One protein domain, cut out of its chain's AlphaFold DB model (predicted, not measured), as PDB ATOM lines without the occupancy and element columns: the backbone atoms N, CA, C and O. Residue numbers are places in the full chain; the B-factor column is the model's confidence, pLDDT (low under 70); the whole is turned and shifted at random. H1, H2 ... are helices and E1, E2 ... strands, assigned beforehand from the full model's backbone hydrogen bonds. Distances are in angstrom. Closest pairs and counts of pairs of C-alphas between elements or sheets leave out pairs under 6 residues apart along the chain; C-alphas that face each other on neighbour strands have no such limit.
ATOM      1  N   LEU A 231      92.656 202.798 192.835       87.81
ATOM      2  CA  LEU A 231      93.408 201.834 193.623       87.81
ATOM      3  C   LEU A 231      94.034 200.788 192.694       87.81
ATOM      4  O   LEU A 231      93.348 200.024 192.020       87.81
ATOM      5  N   PHE A 232      95.361 200.739 192.689       85.75
ATOM      6  CA  PHE A 232      96.114 199.694 192.011       85.75
ATOM      7  C   PHE A 232      95.979 198.363 192.761       85.75
ATOM      8  O   PHE A 232      95.830 197.300 192.154       85.75
ATOM      9  N   GLY A 233      96.022 198.435 194.090       87.81
ATOM     10  CA  GLY A 233      95.883 197.305 194.997       87.81
ATOM     11  C   GLY A 233      96.629 197.547 196.302       87.81
ATOM     12  O   GLY A 233      97.369 198.517 196.447       87.81
ATOM     13  N   THR A 234      96.444 196.652 197.267       90.38
ATOM     14  CA  THR A 234      97.254 196.635 198.488       90.38
ATOM     15  C   THR A 234      98.327 195.570 198.349       90.38
ATOM     16  O   THR A 234      98.008 194.389 198.231       90.38
ATOM     17  N   ILE A 235      99.588 195.988 198.377       90.94
ATOM     18  CA  ILE A 235     100.733 195.079 198.359       90.94
ATOM     19  C   ILE A 235     101.245 194.847 199.776       90.94
ATOM     20  O   ILE A 235     101.117 195.713 200.643       90.94
ATOM     21  N   SER A 236     101.810 193.670 200.019       91.81
ATOM     22  CA  SER A 236     102.463 193.348 201.285       91.81
ATOM     23  C   SER A 236     103.965 193.370 201.055       91.81
ATOM     24  O   SER A 236     104.473 192.541 200.309       91.81
ATOM     25  N   ILE A 237     104.663 194.304 201.691       91.88
ATOM     26  CA  ILE A 237     106.119 194.415 201.591       91.88
ATOM     27  C   ILE A 237     106.763 194.052 202.921       91.88
ATOM     28  O   ILE A 237     106.183 194.285 203.983       91.88
ATOM     29  N   HIS A 238     107.971 193.497 202.866       90.62
ATOM     30  CA  HIS A 238     108.714 193.100 204.054       90.62
ATOM     31  C   HIS A 238     110.118 193.716 204.019       90.62
ATOM     32  O   HIS A 238     111.065 193.071 203.569       90.62
ATOM     33  N   PRO A 239     110.261 194.983 204.457       87.06
ATOM     34  CA  PRO A 239     111.564 195.628 204.553       87.06
ATOM     35  C   PRO A 239     112.511 194.775 205.396       87.06
ATOM     36  O   PRO A 239     112.180 194.403 206.515       87.06
ATOM     37  N   SER A 240     113.704 194.491 204.877       80.19
ATOM     38  CA  SER A 240     114.665 193.565 205.501       80.19
ATOM     39  C   SER A 240     115.086 193.944 206.926       80.19
ATOM     40  O   SER A 240     115.555 193.099 207.684       80.19
ATOM     41  N   THR A 241     114.937 195.216 207.293       78.69
ATOM     42  CA  THR A 241     115.265 195.753 208.618       78.69
ATOM     43  C   THR A 241     114.085 195.737 209.592       78.69
ATOM     44  O   THR A 241     114.240 196.174 210.731       78.69
ATOM     45  N   TRP A 242     112.896 195.309 209.155       83.88
ATOM     46  CA  TRP A 242     111.651 195.370 209.924       83.88
ATOM     47  C   TRP A 242     111.233 193.956 210.343       83.88
ATOM     48  O   TRP A 242     111.535 192.986 209.658       83.88
ATOM     49  N   GLN A 243     110.570 193.836 211.499       83.69
ATOM     50  CA  GLN A 243     110.110 192.537 212.016       83.69
ATOM     51  C   GLN A 243     108.836 192.051 211.324       83.69
ATOM     52  O   GLN A 243     108.677 190.853 211.108       83.69
ATOM     53  N   ASP A 244     107.946 192.983 210.990       86.88
ATOM     54  CA  ASP A 244     106.640 192.688 210.425       86.88
ATOM     55  C   ASP A 244     106.532 193.207 208.993       86.88
ATOM     56  O   ASP A 244     107.047 194.275 208.639       86.88
ATOM     57  N   ALA A 245     105.794 192.463 208.170       89.19
ATOM     58  CA  ALA A 245     105.373 192.939 206.865       89.19
ATOM     59  C   ALA A 245     104.360 194.082 207.011       89.19
ATOM     60  O   ALA A 245     103.485 194.061 207.880       89.19
ATOM     61  N   ILE A 246     104.428 195.053 206.104       91.12
ATOM     62  CA  ILE A 246     103.477 196.161 206.039       91.12
ATOM     63  C   ILE A 246     102.624 196.080 204.781       91.12
ATOM     64  O   ILE A 246     103.091 195.728 203.696       91.12
ATOM     65  N   LYS A 247     101.348 196.432 204.935       91.44
ATOM     66  CA  LYS A 247     100.393 196.531 203.833       91.44
ATOM     67  C   LYS A 247     100.378 197.959 203.308       91.44
ATOM     68  O   LYS A 247      99.999 198.875 204.034       91.44
ATOM     69  N   VAL A 248     100.765 198.133 202.052       90.62
ATOM     70  CA  VAL A 248     100.851 199.437 201.395       90.62
ATOM     71  C   VAL A 248      99.791 199.510 200.298       90.62
ATOM     72  O   VAL A 248      99.862 198.738 199.337       90.62
ATOM     73  N   PRO A 249      98.780 200.390 200.418       90.62
ATOM     74  CA  PRO A 249      97.900 200.688 199.300       90.62
ATOM     75  C   PRO A 249      98.681 201.482 198.252       90.62
ATOM     76  O   PRO A 249      99.305 202.493 198.571       90.62
ATOM     77  N   LEU A 250      98.627 201.022 197.010       90.81
ATOM     78  CA  LEU A 250      99.155 201.731 195.857       90.81
ATOM     79  C   LEU A 250      98.009 202.171 194.958       90.81
ATOM     80  O   LEU A 250      96.998 201.476 194.831       90.81
ATOM     81  N   TYR A 251      98.203 203.300 194.295       89.81
ATOM     82  CA  TYR A 251      97.299 203.857 193.296       89.81
ATOM     83  C   TYR A 251      97.993 203.872 191.929       89.81
ATOM     84  O   TYR A 251      99.215 203.982 191.875       89.81
ATOM     85  N   TYR A 252      97.241 203.779 190.827       85.62
ATOM     86  CA  TYR A 252      97.794 203.865 189.458       85.62
ATOM     87  C   TYR A 252      98.401 205.242 189.121       85.62
ATOM     88  O   TYR A 252      99.012 205.408 188.072       85.62
ATOM     89  N   ASP A 253      98.203 206.221 190.000       85.56
ATOM     90  CA  ASP A 253      98.642 207.606 189.860       85.56
ATOM     91  C   ASP A 253      99.833 207.892 190.804       85.56
ATOM     92  O   ASP A 253     100.579 206.997 191.204       85.56
ATOM     93  N   THR A 254     100.016 209.146 191.200       85.50
ATOM     94  CA  THR A 254     101.087 209.569 192.103       85.50
ATOM     95  C   THR A 254     100.877 209.042 193.527       85.50
ATOM     96  O   THR A 254      99.858 209.304 194.166       85.50
ATOM     97  N   ASN A 255     101.882 208.340 194.058       87.19
ATOM     98  CA  ASN A 255     101.922 207.860 195.441       87.19
ATOM     99  C   ASN A 255     103.010 208.631 196.204       87.19
ATOM    100  O   ASN A 255     104.166 208.637 195.785       87.19
ATOM    101  N   ILE A 256     102.664 209.263 197.330       89.12
ATOM    102  CA  ILE A 256     103.608 210.062 198.130       89.12
ATOM    103  C   ILE A 256     103.902 209.336 199.446       89.12
ATOM    104  O   ILE A 256     103.003 209.118 200.255       89.12
ATOM    105  N   ILE A 257     105.173 208.994 199.680       85.69
ATOM    106  CA  ILE A 257     105.643 208.360 200.921       85.69
ATOM    107  C   ILE A 257     106.428 209.387 201.737       85.69
ATOM    108  O   ILE A 257     107.513 209.816 201.344       85.69
ATOM    109  N   ILE A 258     105.894 209.766 202.899       86.62
ATOM    110  CA  ILE A 258     106.489 210.775 203.785       86.62
ATOM    111  C   ILE A 258     107.052 210.091 205.034       86.62
ATOM    112  O   ILE A 258     106.417 209.221 205.621       86.62
ATOM    113  N   GLY A 259     108.248 210.495 205.460       83.25
ATOM    114  CA  GLY A 259     108.872 209.993 206.685       83.25
ATOM    115  C   GLY A 259     110.146 210.752 207.041       83.25
ATOM    116  O   GLY A 259     110.759 211.389 206.180       83.25
ATOM    117  N   SER A 260     110.573 210.668 208.301       83.56
ATOM    118  CA  SER A 260     111.784 211.330 208.807       83.56
ATOM    119  C   SER A 260     113.077 210.796 208.164       83.56
ATOM    120  O   SER A 260     113.100 209.772 207.472       83.56
ATOM    121  N   ARG A 261     114.198 211.509 208.341       80.94
ATOM    122  CA  ARG A 261     115.510 211.028 207.878       80.94
ATOM    123  C   ARG A 261     115.847 209.705 208.575       80.94
ATOM    124  O   ARG A 261     115.699 209.594 209.785       80.94
ATOM    125  N   GLY A 262     116.290 208.711 207.805       80.62
ATOM    126  CA  GLY A 262     116.605 207.378 208.331       80.62
ATOM    127  C   GLY A 262     115.395 206.464 208.552       80.62
ATOM    128  O   GLY A 262     115.585 205.332 208.972       80.62
ATOM    129  N   SER A 263     114.171 206.881 208.203       82.31
ATOM    130  CA  SER A 263     112.954 206.065 208.370       82.31
ATOM    131  C   SER A 263     112.834 204.865 207.411       82.31
ATOM    132  O   SER A 263     111.771 204.262 207.323       82.31
ATOM    133  N   GLY A 264     113.874 204.559 206.627       85.31
ATOM    134  CA  GLY A 264     113.867 203.437 205.682       85.31
ATOM    135  C   GLY A 264     113.111 203.670 204.366       85.31
ATOM    136  O   GLY A 264     112.800 202.698 203.693       85.31
ATOM    137  N   LYS A 265     112.834 204.921 203.956       87.06
ATOM    138  CA  LYS A 265     112.107 205.224 202.698       87.06
ATOM    139  C   LYS A 265     112.690 204.529 201.459       87.06
ATOM    140  O   LYS A 265     111.930 203.959 200.691       87.06
ATOM    141  N   SER A 266     114.014 204.529 201.291       85.62
ATOM    142  CA  SER A 266     114.667 203.846 200.161       85.62
ATOM    143  C   SER A 266     114.418 202.334 200.187       85.62
ATOM    144  O   SER A 266     114.074 201.759 199.163       85.62
ATOM    145  N   ILE A 267     114.477 201.713 201.373       88.69
ATOM    146  CA  ILE A 267     114.183 200.281 201.558       88.69
ATOM    147  C   ILE A 267     112.719 199.990 201.197       88.69
ATOM    148  O   ILE A 267     112.432 199.017 200.510       88.69
ATOM    149  N   ILE A 268     111.790 200.854 201.620       89.81
ATOM    150  CA  ILE A 268     110.369 200.737 201.266       89.81
ATOM    151  C   ILE A 268     110.189 200.783 199.743       89.81
ATOM    152  O   ILE A 268     109.501 199.929 199.197       89.81
ATOM    153  N   LEU A 269     110.816 201.740 199.051       89.62
ATOM    154  CA  LEU A 269     110.700 201.868 197.595       89.62
ATOM    155  C   LEU A 269     111.281 200.657 196.845       89.62
ATOM    156  O   LEU A 269     110.678 200.199 195.876       89.62
ATOM    157  N   GLU A 270     112.409 200.108 197.304       89.88
ATOM    158  CA  GLU A 270     112.997 198.888 196.735       89.88
ATOM    159  C   GLU A 270     112.067 197.677 196.876       89.88
ATOM    160  O   GLU A 270     111.877 196.926 195.917       89.88
ATOM    161  N   GLU A 271     111.457 197.487 198.048       91.50
ATOM    162  CA  GLU A 271     110.515 196.387 198.272       91.50
ATOM    163  C   GLU A 271     109.208 196.573 197.493       91.50
ATOM    164  O   GLU A 271     108.687 195.605 196.938       91.50
ATOM    165  N   ILE A 272     108.705 197.809 197.377       92.00
ATOM    166  CA  ILE A 272     107.559 198.128 196.512       92.00
ATOM    167  C   ILE A 272     107.865 197.728 195.070       92.00
ATOM    168  O   ILE A 272     107.054 197.043 194.448       92.00
ATOM    169  N   LYS A 273     109.034 198.116 194.547       91.31
ATOM    170  CA  LYS A 273     109.461 197.750 193.193       91.31
ATOM    171  C   LYS A 273     109.448 196.234 193.006       91.31
ATOM    172  O   LYS A 273     108.766 195.756 192.104       91.31
ATOM    173  N   LYS A 274     110.138 195.483 193.874       91.00
ATOM    174  CA  LYS A 274     110.202 194.012 193.787       91.00
ATOM    175  C   LYS A 274     108.809 193.389 193.775       91.00
ATOM    176  O   LYS A 274     108.528 192.519 192.954       91.00
ATOM    177  N   GLU A 275     107.941 193.832 194.679       90.62
ATOM    178  CA  GLU A 275     106.616 193.246 194.837       90.62
ATOM    179  C   GLU A 275     105.687 193.587 193.666       90.62
ATOM    180  O   GLU A 275     104.961 192.719 193.180       90.62
ATOM    181  N   VAL A 276     105.738 194.814 193.144       89.94
ATOM    182  CA  VAL A 276     104.943 195.185 191.967       89.94
ATOM    183  C   VAL A 276     105.451 194.486 190.703       89.94
ATOM    184  O   VAL A 276     104.631 193.961 189.947       89.94
ATOM    185  N   GLU A 277     106.770 194.409 190.491       91.81
ATOM    186  CA  GLU A 277     107.369 193.658 189.376       91.81
ATOM    187  C   GLU A 277     106.942 192.184 189.426       91.81
ATOM    188  O   GLU A 277     106.524 191.620 188.414       91.81
ATOM    189  N   ARG A 278     106.945 191.580 190.623       88.69
ATOM    190  CA  ARG A 278     106.497 190.200 190.854       88.69
ATOM    191  C   ARG A 278     105.011 189.999 190.555       88.69
ATOM    192  O   ARG A 278     104.645 188.998 189.943       88.69
ATOM    193  N   VAL A 279     104.146 190.906 191.016       85.56
ATOM    194  CA  VAL A 279     102.683 190.753 190.918       85.56
ATOM    195  C   VAL A 279     102.156 191.094 189.525       85.56
ATOM    196  O   VAL A 279     101.210 190.455 189.061       85.56
ATOM    197  N   LYS A 280     102.720 192.103 188.855       80.56
ATOM    198  CA  LYS A 280     102.200 192.598 187.571       80.56
ATOM    199  C   LYS A 280     103.038 192.221 186.363       80.56
ATOM    200  O   LYS A 280     102.557 192.415 185.251       80.56
ATOM    201  N   ASN A 281     104.249 191.697 186.554       83.62
ATOM    202  CA  ASN A 281     105.186 191.448 185.461       83.62
ATOM    203  C   ASN A 281     105.451 192.718 184.620       83.62
ATOM    204  O   ASN A 281     105.563 192.665 183.397       83.62
ATOM    205  N   ILE A 282     105.501 193.876 185.286       84.50
ATOM    206  CA  ILE A 282     105.819 195.180 184.693       84.50
ATOM    207  C   ILE A 282     107.144 195.620 185.291       84.50
ATOM    208  O   ILE A 282     107.261 195.631 186.508       84.50
ATOM    209  N   LYS A 283     108.110 195.998 184.452       85.75
ATOM    210  CA  LYS A 283     109.395 196.544 184.899       85.75
ATOM    211  C   LYS A 283     109.198 197.942 185.490       85.75
ATOM    212  O   LYS A 283     108.543 198.773 184.865       85.75
ATOM    213  N   ILE A 284     109.793 198.202 186.652       86.44
ATOM    214  CA  ILE A 284     109.731 199.505 187.321       86.44
ATOM    215  C   ILE A 284     111.112 200.140 187.359       86.44
ATOM    216  O   ILE A 284     112.088 199.542 187.824       86.44
ATOM    217  N   ASP A 285     111.179 201.395 186.942       83.69
ATOM    218  CA  ASP A 285     112.363 202.216 187.132       83.69
ATOM    219  C   ASP A 285     112.332 202.863 188.522       83.69
ATOM    220  O   ASP A 285     111.303 203.346 188.996       83.69
ATOM    221  N   LEU A 286     113.472 202.806 189.208       82.12
ATOM    222  CA  LEU A 286     113.670 203.382 190.531       82.12
ATOM    223  C   LEU A 286     114.773 204.422 190.396       82.12
ATOM    224  O   LEU A 286     115.879 204.079 189.987       82.12
ATOM    225  N   TYR A 287     114.472 205.655 190.777       78.31
ATOM    226  CA  TYR A 287     115.436 206.742 190.799       78.31
ATOM    227  C   TYR A 287     115.674 207.153 192.249       78.31
ATOM    228  O   TYR A 287     114.723 207.408 192.990       78.31
ATOM    229  N   ASP A 288     116.938 207.209 192.658       72.12
ATOM    230  CA  ASP A 288     117.348 207.765 193.948       72.12
ATOM    231  C   ASP A 288     118.120 209.071 193.711       72.12
ATOM    232  O   ASP A 288     118.744 209.247 192.668       72.12
ATOM    233  N   HIS A 289     118.145 209.974 194.692       67.38
ATOM    234  CA  HIS A 289     118.883 211.248 194.631       67.38
ATOM    235  C   HIS A 289     120.392 211.086 194.361       67.38
ATOM    236  O   HIS A 289     121.080 212.061 194.070       67.38
ATOM    237  N   LYS A 290     120.914 209.863 194.499       66.69
ATOM    238  CA  LYS A 290     122.307 209.495 194.228       66.69
ATOM    239  C   LYS A 290     122.535 208.960 192.812       66.69
ATOM    240  O   LYS A 290     123.677 208.672 192.475       66.69
ATOM    241  N   ASP A 291     121.480 208.770 192.024       67.81
ATOM    242  CA  ASP A 291     121.561 208.224 190.672       67.81
ATOM    243  C   ASP A 291     121.809 209.351 189.658       67.81
ATOM    244  O   ASP A 291     121.040 210.311 189.562       67.81
ATOM    245  N   ASP A 292     122.866 209.228 188.858       70.38
ATOM    246  CA  ASP A 292     123.154 210.162 187.765       70.38
ATOM    247  C   ASP A 292     122.009 210.219 186.738       70.38
ATOM    248  O   ASP A 292     121.775 211.264 186.122       70.38
ATOM    249  N   ASN A 293     121.233 209.137 186.597       68.19
ATOM    250  CA  ASN A 293     120.038 209.109 185.756       68.19
ATOM    251  C   ASN A 293     118.919 210.006 186.297       68.19
ATOM    252  O   ASN A 293     118.183 210.584 185.501       68.19
ATOM    253  N   TYR A 294     118.810 210.176 187.621       69.12
ATOM    254  CA  TYR A 294     117.853 211.108 188.223       69.12
ATOM    255  C   TYR A 294     118.210 212.558 187.875       69.12
ATOM    256  O   TYR A 294     117.359 213.319 187.422       69.12
ATOM    257  N   ASN A 295     119.493 212.920 187.994       70.31
ATOM    258  CA  ASN A 295     119.982 214.249 187.612       70.31
ATOM    259  C   ASN A 295     119.806 214.521 186.111       70.31
ATOM    260  O   ASN A 295     119.528 215.649 185.707       70.31
ATOM    261  N   ARG A 296     119.965 213.492 185.271       72.38
ATOM    262  CA  ARG A 296     119.710 213.592 183.833       72.38
ATOM    263  C   ARG A 296     118.221 213.778 183.526       72.38
ATOM    264  O   ARG A 296     117.895 214.660 182.737       72.38
ATOM    265  N   LEU A 297     117.341 213.006 184.164       71.31
ATOM    266  CA  LEU A 297     115.890 213.142 184.025       71.31
ATOM    267  C   LEU A 297     115.421 214.537 184.458       71.31
ATOM    268  O   LEU A 297     114.637 215.159 183.752       71.31
ATOM    269  N   LEU A 298     115.946 215.055 185.574       67.06
ATOM    270  CA  LEU A 298     115.678 216.422 186.023       67.06
ATOM    271  C   LEU A 298     116.062 217.453 184.962       67.06
ATOM    272  O   LEU A 298     115.236 218.289 184.627       67.06
ATOM    273  N   LYS A 299     117.263 217.361 184.375       69.75
ATOM    274  CA  LYS A 299     117.702 218.280 183.309       69.75
ATOM    275  C   LYS A 299     116.835 218.192 182.051       69.75
ATOM    276  O   LYS A 299     116.535 219.213 181.438       69.75
ATOM    277  N   GLU A 300     116.447 216.981 181.650       67.06
ATOM    278  CA  GLU A 300     115.549 216.760 180.511       67.06
ATOM    279  C   GLU A 300     114.158 217.364 180.783       67.06
ATOM    280  O   GLU A 300     113.629 218.069 179.924       67.06
ATOM    281  N   LEU A 301     113.603 217.184 181.987       60.44
ATOM    282  CA  LEU A 301     112.335 217.798 182.398       60.44
ATOM    283  C   LEU A 301     112.448 219.326 182.508       60.44
ATOM    284  O   LEU A 301     111.610 220.033 181.958       60.44
ATOM    285  N   GLU A 302     113.499 219.856 183.136       55.47
ATOM    286  CA  GLU A 302     113.772 221.297 183.213       55.47
ATOM    287  C   GLU A 302     113.815 221.928 181.815       55.47
ATOM    288  O   GLU A 302     113.219 222.980 181.604       55.47
ATOM    289  N   SER A 303     114.426 221.261 180.828       51.41
ATOM    290  CA  SER A 303     114.439 221.743 179.440       51.41
ATOM    291  C   SER A 303     113.061 221.770 178.761       51.41
ATOM    292  O   SER A 303     112.867 222.552 177.834       51.41
ATOM    293  N   GLN A 304     112.105 220.957 179.226       43.88
ATOM    294  CA  GLN A 304     110.725 220.929 178.724       43.88
ATOM    295  C   GLN A 304     109.823 221.943 179.446       43.88
ATOM    296  O   GLN A 304     108.878 222.451 178.850       43.88
ATOM    297  N   PHE A 305     110.124 222.260 180.712       40.22
ATOM    298  CA  PHE A 305     109.415 223.269 181.512       40.22
ATOM    299  C   PHE A 305     109.983 224.687 181.367       40.22
ATOM    300  O   PHE A 305     109.324 225.648 181.770       40.22
TER     301      PHE A 305
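This is residues 231 to 305 of the 421 residues of an uncharacterized protein of Spiroplasma poulsonii (UniProt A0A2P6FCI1). A two-stranded hairpin, E1 and E2, has helix H1 packed on it, mainly on E1, while a second helix, H2, lies off this body and sticks out with residues 298 to 305. The printed part has 75 residues, with two named strands and two named helices in the order E1, E2, H1, H2 along the chain; E1 and E2 are antiparallel, and the class is mixed, helices and strands, with 43 residues in named elements. The whole is only just loose, close to compact, with a radius of gyration of the C-alphas of 14.1 A and spans of 42 by 28 by 18 A.

E1 is residues 231 to 237, from C-alpha 231 at (93.408, 201.834, 193.623), and E2 residues 246 to 251. H1, residues 265 to 280, is 22.1 A long; H2, residues 292 to 305, is 20.0 A long and ends at C-alpha 305 at (109.415, 223.269, 181.512).

E1 and E2 form an antiparallel hairpin at 156 degrees, with N 235 and O 248 within hydrogen-bond range at 2.9 A. E1 and H1 touch, closest at the C-alphas of Ile 237 and Glu 271, 5.9 A. E2 and H1 are near each other, with 5 pairs of C-alphas within 10 A. H2 is apart from E1, E2 and H1. In H1 and H2 every O i to N i+4 pair is within hydrogen-bond range.

The C-alphas farthest apart, of Gln 243 and Ser 303, are 44.0 A apart. The printed part has no cut; the links E2 to H1 and H1 to H2 are long. The model's pLDDT is under 70 at residues 289 to 291, 293 to 294 and 298 to 305.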